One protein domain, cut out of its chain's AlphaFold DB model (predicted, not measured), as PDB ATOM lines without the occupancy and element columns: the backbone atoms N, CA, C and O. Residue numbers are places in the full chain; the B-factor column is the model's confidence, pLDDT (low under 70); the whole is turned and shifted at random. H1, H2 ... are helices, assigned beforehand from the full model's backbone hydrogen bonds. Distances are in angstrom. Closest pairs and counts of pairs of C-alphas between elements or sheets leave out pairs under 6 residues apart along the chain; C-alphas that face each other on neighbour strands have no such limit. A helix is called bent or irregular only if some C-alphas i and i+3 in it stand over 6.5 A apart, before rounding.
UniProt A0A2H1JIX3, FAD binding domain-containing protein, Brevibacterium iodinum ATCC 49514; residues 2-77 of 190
ATOM      1  N   ASP A   2      88.821 118.552 -16.018       48.34
ATOM      2  CA  ASP A   2      87.500 118.489 -15.397       48.34
ATOM      3  C   ASP A   2      87.133 117.029 -15.090       48.34
ATOM      4  O   ASP A   2      87.280 116.167 -15.961       48.34
ATOM      5  N   ARG A   3      86.764 116.712 -13.843       54.75
ATOM      6  CA  ARG A   3      86.389 115.336 -13.485       54.75
ATOM      7  C   ARG A   3      84.931 115.140 -13.885       54.75
ATOM      8  O   ARG A   3      84.028 115.497 -13.138       54.75
ATOM      9  N   THR A   4      84.716 114.535 -15.047       64.25
ATOM     10  CA  THR A   4      83.400 114.099 -15.543       64.25
ATOM     11  C   THR A   4      82.719 113.067 -14.638       64.25
ATOM     12  O   THR A   4      81.516 112.869 -14.740       64.25
ATOM     13  N   VAL A   5      83.457 112.431 -13.724       72.31
ATOM     14  CA  VAL A   5      82.930 111.455 -12.762       72.31
ATOM     15  C   VAL A   5      83.216 111.931 -11.339       72.31
ATOM     16  O   VAL A   5      84.337 112.326 -11.013       72.31
ATOM     17  N   ASP A   6      82.201 111.877 -10.474       83.31
ATOM     18  CA  ASP A   6      82.381 112.129  -9.046       83.31
ATOM     19  C   ASP A   6      83.234 111.010  -8.430       83.31
ATOM     20  O   ASP A   6      82.798 109.865  -8.282       83.31
ATOM     21  N   SER A   7      84.462 111.357  -8.046       78.94
ATOM     22  CA  SER A   7      85.436 110.417  -7.487       78.94
ATOM     23  C   SER A   7      84.964 109.730  -6.201       78.94
ATOM     24  O   SER A   7      85.421 108.629  -5.898       78.94
ATOM     25  N   ILE A   8      84.060 110.351  -5.432       80.75
ATOM     26  CA  ILE A   8      83.496 109.735  -4.224       80.75
ATOM     27  C   ILE A   8      82.546 108.606  -4.623       80.75
ATOM     28  O   ILE A   8      82.602 107.515  -4.051       80.75
ATOM     29  N   VAL A   9      81.699 108.846  -5.627       80.81
ATOM     30  CA  VAL A   9      80.770 107.837  -6.153       80.81
ATOM     31  C   VAL A   9      81.541 106.687  -6.793       80.81
ATOM     32  O   VAL A   9      81.244 105.525  -6.516       80.81
ATOM     33  N   GLU A  10      82.568 106.995  -7.585       81.06
ATOM     34  CA  GLU A  10      83.435 105.991  -8.206       81.06
ATOM     35  C   GLU A  10      84.101 105.096  -7.154       81.06
ATOM     36  O   GLU A  10      83.961 103.870  -7.200       81.06
ATOM     37  N   ALA A  11      84.751 105.692  -6.151       78.50
ATOM     38  CA  ALA A  11      85.396 104.945  -5.075       78.50
ATOM     39  C   ALA A  11      84.393 104.081  -4.297       78.50
ATOM     40  O   ALA A  11      84.672 102.917  -3.992       78.50
ATOM     41  N   ALA A  12      83.199 104.613  -4.012       80.38
ATOM     42  CA  ALA A  12      82.142 103.873  -3.330       80.38
ATOM     43  C   ALA A  12      81.632 102.679  -4.154       80.38
ATOM     44  O   ALA A  12      81.348 101.624  -3.579       80.38
ATOM     45  N   LEU A  13      81.525 102.818  -5.478       82.88
ATOM     46  CA  LEU A  13      81.152 101.723  -6.373       82.88
ATOM     47  C   LEU A  13      82.242 100.651  -6.389       82.88
ATOM     48  O   LEU A  13      81.953  99.492  -6.092       82.88
ATOM     49  N   VAL A  14      83.496 101.031  -6.646       83.88
ATOM     50  CA  VAL A  14      84.634 100.097  -6.708       83.88
ATOM     51  C   VAL A  14      84.776  99.313  -5.403       83.88
ATOM     52  O   VAL A  14      84.852  98.084  -5.437       83.88
ATOM     53  N   ALA A  15      84.715  99.990  -4.255       82.69
ATOM     54  CA  ALA A  15      84.857  99.350  -2.948       82.69
ATOM     55  C   ALA A  15      83.737  98.341  -2.634       82.69
ATOM     56  O   ALA A  15      83.951  97.384  -1.891       82.69
ATOM     57  N   ARG A  16      82.530  98.536  -3.182       85.56
ATOM     58  CA  ARG A  16      81.350  97.712  -2.863       85.56
ATOM     59  C   ARG A  16      81.069  96.616  -3.891       85.56
ATOM     60  O   ARG A  16      80.311  95.696  -3.577       85.56
ATOM     61  N   THR A  17      81.652  96.682  -5.089       83.69
ATOM     62  CA  THR A  17      81.364  95.739  -6.187       83.69
ATOM     63  C   THR A  17      81.654  94.293  -5.798       83.69
ATOM     64  O   THR A  17      80.776  93.444  -5.947       83.69
ATOM     65  N   SER A  18      82.822  94.007  -5.218       83.69
ATOM     66  CA  SER A  18      83.199  92.641  -4.827       83.69
ATOM     67  C   SER A  18      82.212  92.033  -3.827       83.69
ATOM     68  O   SER A  18      81.780  90.896  -3.994       83.69
ATOM     69  N   ALA A  19      81.777  92.813  -2.832       84.50
ATOM     70  CA  ALA A  19      80.785  92.375  -1.852       84.50
ATOM     71  C   ALA A  19      79.402  92.127  -2.485       84.50
ATOM     72  O   ALA A  19      78.707  91.182  -2.112       84.50
ATOM     73  N   ARG A  20      78.998  92.939  -3.473       86.44
ATOM     74  CA  ARG A  20      77.739  92.741  -4.214       86.44
ATOM     75  C   ARG A  20      77.774  91.478  -5.075       86.44
ATOM     76  O   ARG A  20      76.813  90.715  -5.050       86.44
ATOM     77  N   VAL A  21      78.879  91.225  -5.780       85.75
ATOM     78  CA  VAL A  21      79.070  89.997  -6.574       85.75
ATOM     79  C   VAL A  21      79.097  88.762  -5.671       85.75
ATOM     80  O   VAL A  21      78.439  87.765  -5.973       85.75
ATOM     81  N   ALA A  22      79.778  88.838  -4.524       84.75
ATOM     82  CA  ALA A  22      79.779  87.765  -3.531       84.75
ATOM     83  C   ALA A  22      78.358  87.458  -3.033       84.75
ATOM     84  O   ALA A  22      77.957  86.298  -2.996       84.75
ATOM     85  N   ARG A  23      77.551  88.488  -2.744       87.12
ATOM     86  CA  ARG A  23      76.148  88.310  -2.342       87.12
ATOM     87  C   ARG A  23      75.303  87.654  -3.436       87.12
ATOM     88  O   ARG A  23      74.511  86.770  -3.129       87.12
ATOM     89  N   LEU A  24      75.486  88.048  -4.698       87.56
ATOM     90  CA  LEU A  24      74.801  87.418  -5.833       87.56
ATOM     91  C   LEU A  24      75.207  85.951  -6.023       87.56
ATOM     92  O   LEU A  24      74.379  85.155  -6.441       87.56
ATOM     93  N   THR A  25      76.435  85.573  -5.662       86.12
ATOM     94  CA  THR A  25      76.917  84.181  -5.769       86.12
ATOM     95  C   THR A  25      76.163  83.225  -4.839       86.12
ATOM     96  O   THR A  25      76.090  82.036  -5.108       86.12
ATOM     97  N   ILE A  26      75.551  83.734  -3.762       87.88
ATOM     98  CA  ILE A  26      74.685  82.936  -2.872       87.88
ATOM     99  C   ILE A  26      73.384  82.536  -3.598       87.88
ATOM    100  O   ILE A  26      72.650  81.652  -3.168       87.88
ATOM    101  N   TRP A  27      73.038  83.257  -4.660       87.75
ATOM    102  CA  TRP A  27      71.683  83.357  -5.188       87.75
ATOM    103  C   TRP A  27      71.558  82.977  -6.660       87.75
ATOM    104  O   TRP A  27      70.448  82.709  -7.116       87.75
ATOM    105  N   MET A  28      72.674  83.014  -7.378       89.75
ATOM    106  CA  MET A  28      72.797  82.804  -8.808       89.75
ATOM    107  C   MET A  28      74.090  82.042  -9.084       89.75
ATOM    108  O   MET A  28      75.140  82.365  -8.520       89.75
ATOM    109  N   ASP A  29      74.016  81.105 -10.023       86.94
ATOM    110  CA  ASP A  29      75.168  80.340 -10.479       86.94
ATOM    111  C   ASP A  29      75.955  81.124 -11.530       86.94
ATOM    112  O   ASP A  29      75.646  81.136 -12.722       86.94
ATOM    113  N   PHE A  30      77.003  81.803 -11.072       92.00
ATOM    114  CA  PHE A  30      78.062  82.258 -11.964       92.00
ATOM    115  C   PHE A  30      78.816  81.059 -12.546       92.00
ATOM    116  O   PHE A  30      78.947  80.023 -11.891       92.00
ATOM    117  N   ALA A  31      79.379  81.238 -13.741       91.50
ATOM    118  CA  ALA A  31      80.347  80.309 -14.305       91.50
ATOM    119  C   ALA A  31      81.476  80.059 -13.294       91.50
ATOM    120  O   ALA A  31      81.913  80.984 -12.601       91.50
ATOM    121  N   LYS A  32      81.925  78.809 -13.199       91.31
ATOM    122  CA  LYS A  32      82.935  78.363 -12.239       91.31
ATOM    123  C   LYS A  32      84.176  77.856 -12.960       91.31
ATOM    124  O   LYS A  32      84.068  77.317 -14.054       91.31
ATOM    125  N   GLU A  33      85.325  78.047 -12.330       91.62
ATOM    126  CA  GLU A  33      86.556  77.324 -12.653       91.62
ATOM    127  C   GLU A  33      86.505  75.915 -12.031       91.62
ATOM    128  O   GLU A  33      85.687  75.658 -11.140       91.62
ATOM    129  N   ASP A  34      87.417  75.026 -12.429       91.38
ATOM    130  CA  ASP A  34      87.498  73.647 -11.908       91.38
ATOM    131  C   ASP A  34      87.689  73.586 -10.381       91.38
ATOM    132  O   ASP A  34      87.278  72.631  -9.724       91.38
ATOM    133  N   ASP A  35      88.283  74.629  -9.794       91.25
ATOM    134  CA  ASP A  35      88.499  74.765  -8.349       91.25
ATOM    135  C   ASP A  35      87.296  75.362  -7.585       91.25
ATOM    136  O   ASP A  35      87.376  75.609  -6.378       91.25
ATOM    137  N   GLY A  36      86.175  75.609  -8.270       86.06
ATOM    138  CA  GLY A  36      84.932  76.123  -7.688       86.06
ATOM    139  C   GLY A  36      84.880  77.644  -7.493       86.06
ATOM    140  O   GLY A  36      83.841  78.174  -7.064       86.06
ATOM    141  N   ARG A  37      85.948  78.385  -7.824       89.00
ATOM    142  CA  ARG A  37      85.918  79.858  -7.840       89.00
ATOM    143  C   ARG A  37      85.057  80.372  -8.993       89.00
ATOM    144  O   ARG A  37      84.896  79.709 -10.009       89.00
ATOM    145  N   ASN A  38      84.503  81.579  -8.845       90.31
ATOM    146  CA  ASN A  38      83.789  82.234  -9.945       90.31
ATOM    147  C   ASN A  38      84.766  82.544 -11.083       90.31
ATOM    148  O   ASN A  38      85.750  83.257 -10.872       90.31
ATOM    149  N   SER A  39      84.439  82.071 -12.280       91.75
ATOM    150  CA  SER A  39      85.160  82.400 -13.497       91.75
ATOM    151  C   SER A  39      84.952  83.866 -13.871       91.75
ATOM    152  O   SER A  39      83.902  84.473 -13.623       91.75
ATOM    153  N   GLN A  40      85.986  84.455 -14.465       92.00
ATOM    154  CA  GLN A  40      86.004  85.847 -14.893       92.00
ATOM    155  C   GLN A  40      86.575  85.947 -16.301       92.00
ATOM    156  O   GLN A  40      87.565  85.296 -16.634       92.00
ATOM    157  N   ARG A  41      85.987  86.818 -17.121       88.38
ATOM    158  CA  ARG A  41      86.433  87.059 -18.498       88.38
ATOM    159  C   ARG A  41      86.986  88.465 -18.693       88.38
ATOM    160  O   ARG A  41      86.727  89.370 -17.893       88.38
ATOM    161  N   PHE A  42      87.757  88.636 -19.765       86.50
ATOM    162  CA  PHE A  42      88.063  89.958 -20.301       86.50
ATOM    163  C   PHE A  42      86.780  90.548 -20.887       86.50
ATOM    164  O   PHE A  42      86.041  89.865 -21.599       86.50
ATOM    165  N   PHE A  43      86.481  91.792 -20.537       83.50
ATOM    166  CA  PHE A  43      85.299  92.492 -21.018       83.50
ATOM    167  C   PHE A  43      85.525  93.996 -20.896       83.50
ATOM    168  O   PHE A  43      86.099  94.448 -19.902       83.50
ATOM    169  N   GLY A  44      85.083  94.754 -21.897       75.25
ATOM    170  CA  GLY A  44      85.481  96.148 -22.060       75.25
ATOM    171  C   GLY A  44      86.998  96.303 -22.238       75.25
ATOM    172  O   GLY A  44      87.745  95.330 -22.329       75.25
ATOM    173  N   ALA A  45      87.478  97.543 -22.245       76.94
ATOM    174  CA  ALA A  45      88.901  97.874 -22.380       76.94
ATOM    175  C   ALA A  45      89.742  97.565 -21.113       76.94
ATOM    176  O   ALA A  45      90.740  98.231 -20.837       76.94
ATOM    177  N   HIS A  46      89.333  96.590 -20.295       83.81
ATOM    178  CA  HIS A  46      90.055  96.199 -19.090       83.81
ATOM    179  C   HIS A  46      91.209  95.244 -19.409       83.81
ATOM    180  O   HIS A  46      91.032  94.223 -20.062       83.81
ATOM    181  N   THR A  47      92.377  95.522 -18.828       84.94
ATOM    182  CA  THR A  47      93.587  94.691 -18.950       84.94
ATOM    183  C   THR A  47      93.599  93.458 -18.043       84.94
ATOM    184  O   THR A  47      94.499  92.633 -18.138       84.94
ATOM    185  N   TRP A  48      92.606  93.306 -17.162       86.75
ATOM    186  CA  TRP A  48      92.510  92.191 -16.217       86.75
ATOM    187  C   TRP A  48      91.149  91.519 -16.324       86.75
ATOM    188  O   TRP A  48      90.130  92.211 -16.406       86.75
ATOM    189  N   ARG A  49      91.120  90.185 -16.226       88.62
ATOM    190  CA  ARG A  49      89.876  89.420 -16.075       88.62
ATOM    191  C   ARG A  49      89.241  89.794 -14.741       88.62
ATOM    192  O   ARG A  49      89.808  89.511 -13.694       88.62
ATOM    193  N   ARG A  50      88.115  90.502 -14.797       90.19
ATOM    194  CA  ARG A  50      87.385  90.982 -13.609       90.19
ATOM    195  C   ARG A  50      85.868  90.979 -13.776       90.19
ATOM    196  O   ARG A  50      85.147  91.418 -12.885       90.19
ATOM    197  N   THR A  51      85.379  90.492 -14.914       90.81
ATOM    198  CA  THR A  51      83.953  90.453 -15.229       90.81
ATOM    199  C   THR A  51      83.431  89.049 -14.980       90.81
ATOM    200  O   THR A  51      83.659  88.149 -15.789       90.81
ATOM    201  N   ALA A  52      82.760  88.862 -13.841       91.88
ATOM    202  CA  ALA A  52      82.029  87.635 -13.539       91.88
ATOM    203  C   ALA A  52      80.823  87.493 -14.479       91.88
ATOM    204  O   ALA A  52      80.186  88.487 -14.832       91.88
ATOM    205  N   PHE A  53      80.514  86.264 -14.886       91.00
ATOM    206  CA  PHE A  53      79.469  85.992 -15.871       91.00
ATOM    207  C   PHE A  53      78.745  84.673 -15.583       91.00
ATOM    208  O   PHE A  53      79.289  83.781 -14.940       91.00
ATOM    209  N   ALA A  54      77.513  84.566 -16.061       89.19
ATOM    210  CA  ALA A  54      76.720  83.344 -16.151       89.19
ATOM    211  C   ALA A  54      76.337  83.162 -17.627       89.19
ATOM    212  O   ALA A  54      75.485  83.897 -18.140       89.19
ATOM    213  N   GLY A  55      77.062  82.280 -18.329       85.25
ATOM    214  CA  GLY A  55      76.978  82.127 -19.788       85.25
ATOM    215  C   GLY A  55      76.994  83.471 -20.534       85.25
ATOM    216  O   GLY A  55      77.696  84.409 -20.148       85.25
ATOM    217  N   ASP A  56      76.148  83.588 -21.558       82.12
ATOM    218  CA  ASP A  56      75.956  84.829 -22.327       82.12
ATOM    219  C   ASP A  56      74.708  85.628 -21.925       82.12
ATOM    220  O   ASP A  56      74.329  86.594 -22.583       82.12
ATOM    221  N   TYR A  57      74.083  85.269 -20.804       85.88
ATOM    222  CA  TYR A  57      72.794  85.805 -20.358       85.88
ATOM    223  C   TYR A  57      72.853  86.304 -18.905       85.88
ATOM    224  O   TYR A  57      71.857  86.326 -18.187       85.88
ATOM    225  N   THR A  58      74.029  86.779 -18.479       90.88
ATOM    226  CA  THR A  58      74.298  87.216 -17.093       90.88
ATOM    227  C   THR A  58      73.294  88.256 -16.590       90.88
ATOM    228  O   THR A  58      72.816  88.150 -15.466       90.88
ATOM    229  N   GLY A  59      72.929  89.243 -17.419       89.62
ATOM    230  CA  GLY A  59      71.930  90.251 -17.046       89.62
ATOM    231  C   GLY A  59      70.542  89.654 -16.795       89.62
ATOM    232  O   GLY A  59      69.883  90.024 -15.824       89.62
ATOM    233  N   LEU A  60      70.132  88.683 -17.619       89.50
ATOM    234  CA  LEU A  60      68.857  87.983 -17.469       89.50
ATOM    235  C   LEU A  60      68.832  87.132 -16.194       89.50
ATOM    236  O   LEU A  60      67.827  87.140 -15.485       89.50
ATOM    237  N   GLU A  61      69.928  86.447 -15.855       91.81
ATOM    238  CA  GLU A  61      69.991  85.675 -14.606       91.81
ATOM    239  C   GLU A  61      70.001  86.552 -13.364       91.81
ATOM    240  O   GLU A  61      69.319  86.225 -12.387       91.81
ATOM    241  N   ILE A  62      70.689  87.696 -13.400       93.75
ATOM    242  CA  ILE A  62      70.614  88.677 -12.312       93.75
ATOM    243  C   ILE A  62      69.164  89.140 -12.146       93.75
ATOM    244  O   ILE A  62      68.641  89.108 -11.032       93.75
ATOM    245  N   GLN A  63      68.488  89.512 -13.237       92.94
ATOM    246  CA  GLN A  63      67.097  89.967 -13.197       92.94
ATOM    247  C   GLN A  63      66.163  88.893 -12.626       92.94
ATOM    248  O   GLN A  63      65.453  89.154 -11.657       92.94
ATOM    249  N   ARG A  64      66.199  87.669 -13.167       92.75
ATOM    250  CA  ARG A  64      65.392  86.534 -12.683       92.75
ATOM    251  C   ARG A  64      65.634  86.257 -11.204       92.75
ATOM    252  O   ARG A  64      64.694  86.033 -10.450       92.75
ATOM    253  N   THR A  65      66.894  86.291 -10.782       94.19
ATOM    254  CA  THR A  65      67.278  86.050  -9.389       94.19
ATOM    255  C   THR A  65      66.725  87.117  -8.452       94.19
ATOM    256  O   THR A  65      66.227  86.782  -7.376       94.19
ATOM    257  N   LEU A  66      66.798  88.392  -8.841       93.81
ATOM    258  CA  LEU A  66      66.293  89.495  -8.026       93.81
ATOM    259  C   LEU A  66      64.760  89.536  -7.988       93.81
ATOM    260  O   LEU A  66      64.216  89.792  -6.919       93.81
ATOM    261  N   ILE A  67      64.075  89.212  -9.090       93.25
ATOM    262  CA  ILE A  67      62.605  89.094  -9.119       93.25
ATOM    263  C   ILE A  67      62.143  87.993  -8.164       93.25
ATOM    264  O   ILE A  67      61.376  88.282  -7.254       93.25
ATOM    265  N   ARG A  68      62.708  86.779  -8.262       93.19
ATOM    266  CA  ARG A  68      62.376  85.676  -7.337       93.19
ATOM    267  C   ARG A  68      62.579  86.056  -5.869       93.19
ATOM    268  O   ARG A  68      61.843  85.614  -4.997       93.19
ATOM    269  N   ARG A  69      63.606  86.862  -5.578       93.75
ATOM    270  CA  ARG A  69      63.868  87.369  -4.222       93.75
ATOM    271  C   ARG A  69      62.848  88.398  -3.764       93.75
ATOM    272  O   ARG A  69      62.507  88.387  -2.588       93.75
ATOM    273  N   ALA A  70      62.414  89.282  -4.657       93.62
ATOM    274  CA  ALA A  70      61.386  90.265  -4.359       93.62
ATOM    275  C   ALA A  70      60.030  89.580  -4.132       93.62
ATOM    276  O   ALA A  70      59.382  89.859  -3.131       93.62
ATOM    277  N   GLU A  71      59.661  88.621  -4.983       93.56
ATOM    278  CA  GLU A  71      58.433  87.821  -4.851       93.56
ATOM    279  C   GLU A  71      58.404  86.980  -3.567       93.56
ATOM    280  O   GLU A  71      57.346  86.772  -2.986       93.56
ATOM    281  N   ALA A  72      59.566  86.507  -3.105       94.25
ATOM    282  CA  ALA A  72      59.697  85.780  -1.841       94.25
ATOM    283  C   ALA A  72      59.775  86.694  -0.602       94.25
ATOM    284  O   ALA A  72      59.977  86.200   0.508       94.25
ATOM    285  N   SER A  73      59.687  88.012  -0.781       95.00
ATOM    286  CA  SER A  73      59.693  88.996   0.302       95.00
ATOM    287  C   SER A  73      58.304  89.593   0.506       95.00
ATOM    288  O   SER A  73      57.461  89.527  -0.380       95.00
ATOM    289  N   ASP A  74      58.090  90.263   1.636       94.38
ATOM    290  CA  ASP A  74      56.818  90.937   1.935       94.38
ATOM    291  C   ASP A  74      56.653  92.293   1.215       94.38
ATOM    292  O   ASP A  74      55.799  93.101   1.585       94.38
ATOM    293  N   VAL A  75      57.487  92.594   0.212       93.25
ATOM    294  CA  VAL A  75      57.407  93.849  -0.545       93.25
ATOM    295  C   VAL A  75      56.268  93.758  -1.566       93.25
ATOM    296  O   VAL A  75      56.332  92.910  -2.456       93.25
ATOM    297  N   PRO A  76      55.255  94.646  -1.515       93.38
ATOM    298  CA  PRO A  76      54.200  94.665  -2.521       93.38
ATOM    299  C   PRO A  76      54.759  95.019  -3.902       93.38
ATOM    300  O   PRO A  76      55.455  96.024  -4.062       93.38
ATOM    301  N   ILE A  77      54.414  94.214  -4.906       94.81
ATOM    302  CA  ILE A  77      54.787  94.441  -6.304       94.81
ATOM    303  C   ILE A  77      53.537  94.871  -7.073       94.81
ATOM    304  O   ILE A  77      52.545  94.150  -7.113       94.81
TER     305      ILE A  77
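This is residues 2 to 77 of the 190 residues of the protein "FAD binding domain-containing protein" of Brevibacterium iodinum ATCC 49514 (UniProt A0A2H1JIX3). Two helices, H1 and H2, spread as a loose, open V; H1 is bent, and its second arm, H1b, comes near H2 at the closed end. A long link, residues 26 to 57, loops round beyond that end and folds back on itself, while residues 2 to 17 and 70 to 76 stick out. The printed part has 76 residues, with H1 then H2 along the chain and no named strand; the class is all helix, though named elements hold just 33 residues. The whole is loose, with a radius of gyration of the C-alphas of 15.2 A, and flat, spanning 44 by 37 by 19 A.

H1, residues 7 to 25, was assigned as one helix by its hydrogen bonds but is bent: C-alphas 15 and 18 are 7.2 A apart. Its arms, H1a, residues 7 to 15, and H1b, residues 18 to 25, stand at a steep tilt of 44 degrees. In the link that follows, residues 40 to 41 pair with residues 51 to 52, antiparallel. H2, residues 58 to 71, is close to H1b but not clearly touching; their closest C-alphas, those of Leu 24 and Ile 62, are 7.8 A apart. Their lines are only just about perpendicular, at 73 degrees. H1a and H2 are apart. In H1a, H1b and H2 every O i to N i+4 pair is within hydrogen-bond range.

H1a begins with C-alpha 7 at (85.436, 110.417, -7.487) and is 12.0 A long from first to last C-alpha. H1b, 10.6 A long, ends with C-alpha 25 at (76.917, 84.181, -5.769). H2, 20.0 A long, ends with C-alpha 71 at (58.433, 87.821, -4.851).

The two C-alphas farthest apart, those of Asp 2 and Ala 72, are 45.0 A apart. The printed part has no cut, and the link from H1 to H2, 32 residues, is long. The mean pLDDT of the printed part is 86.6; residues 2 to 4 are under 70.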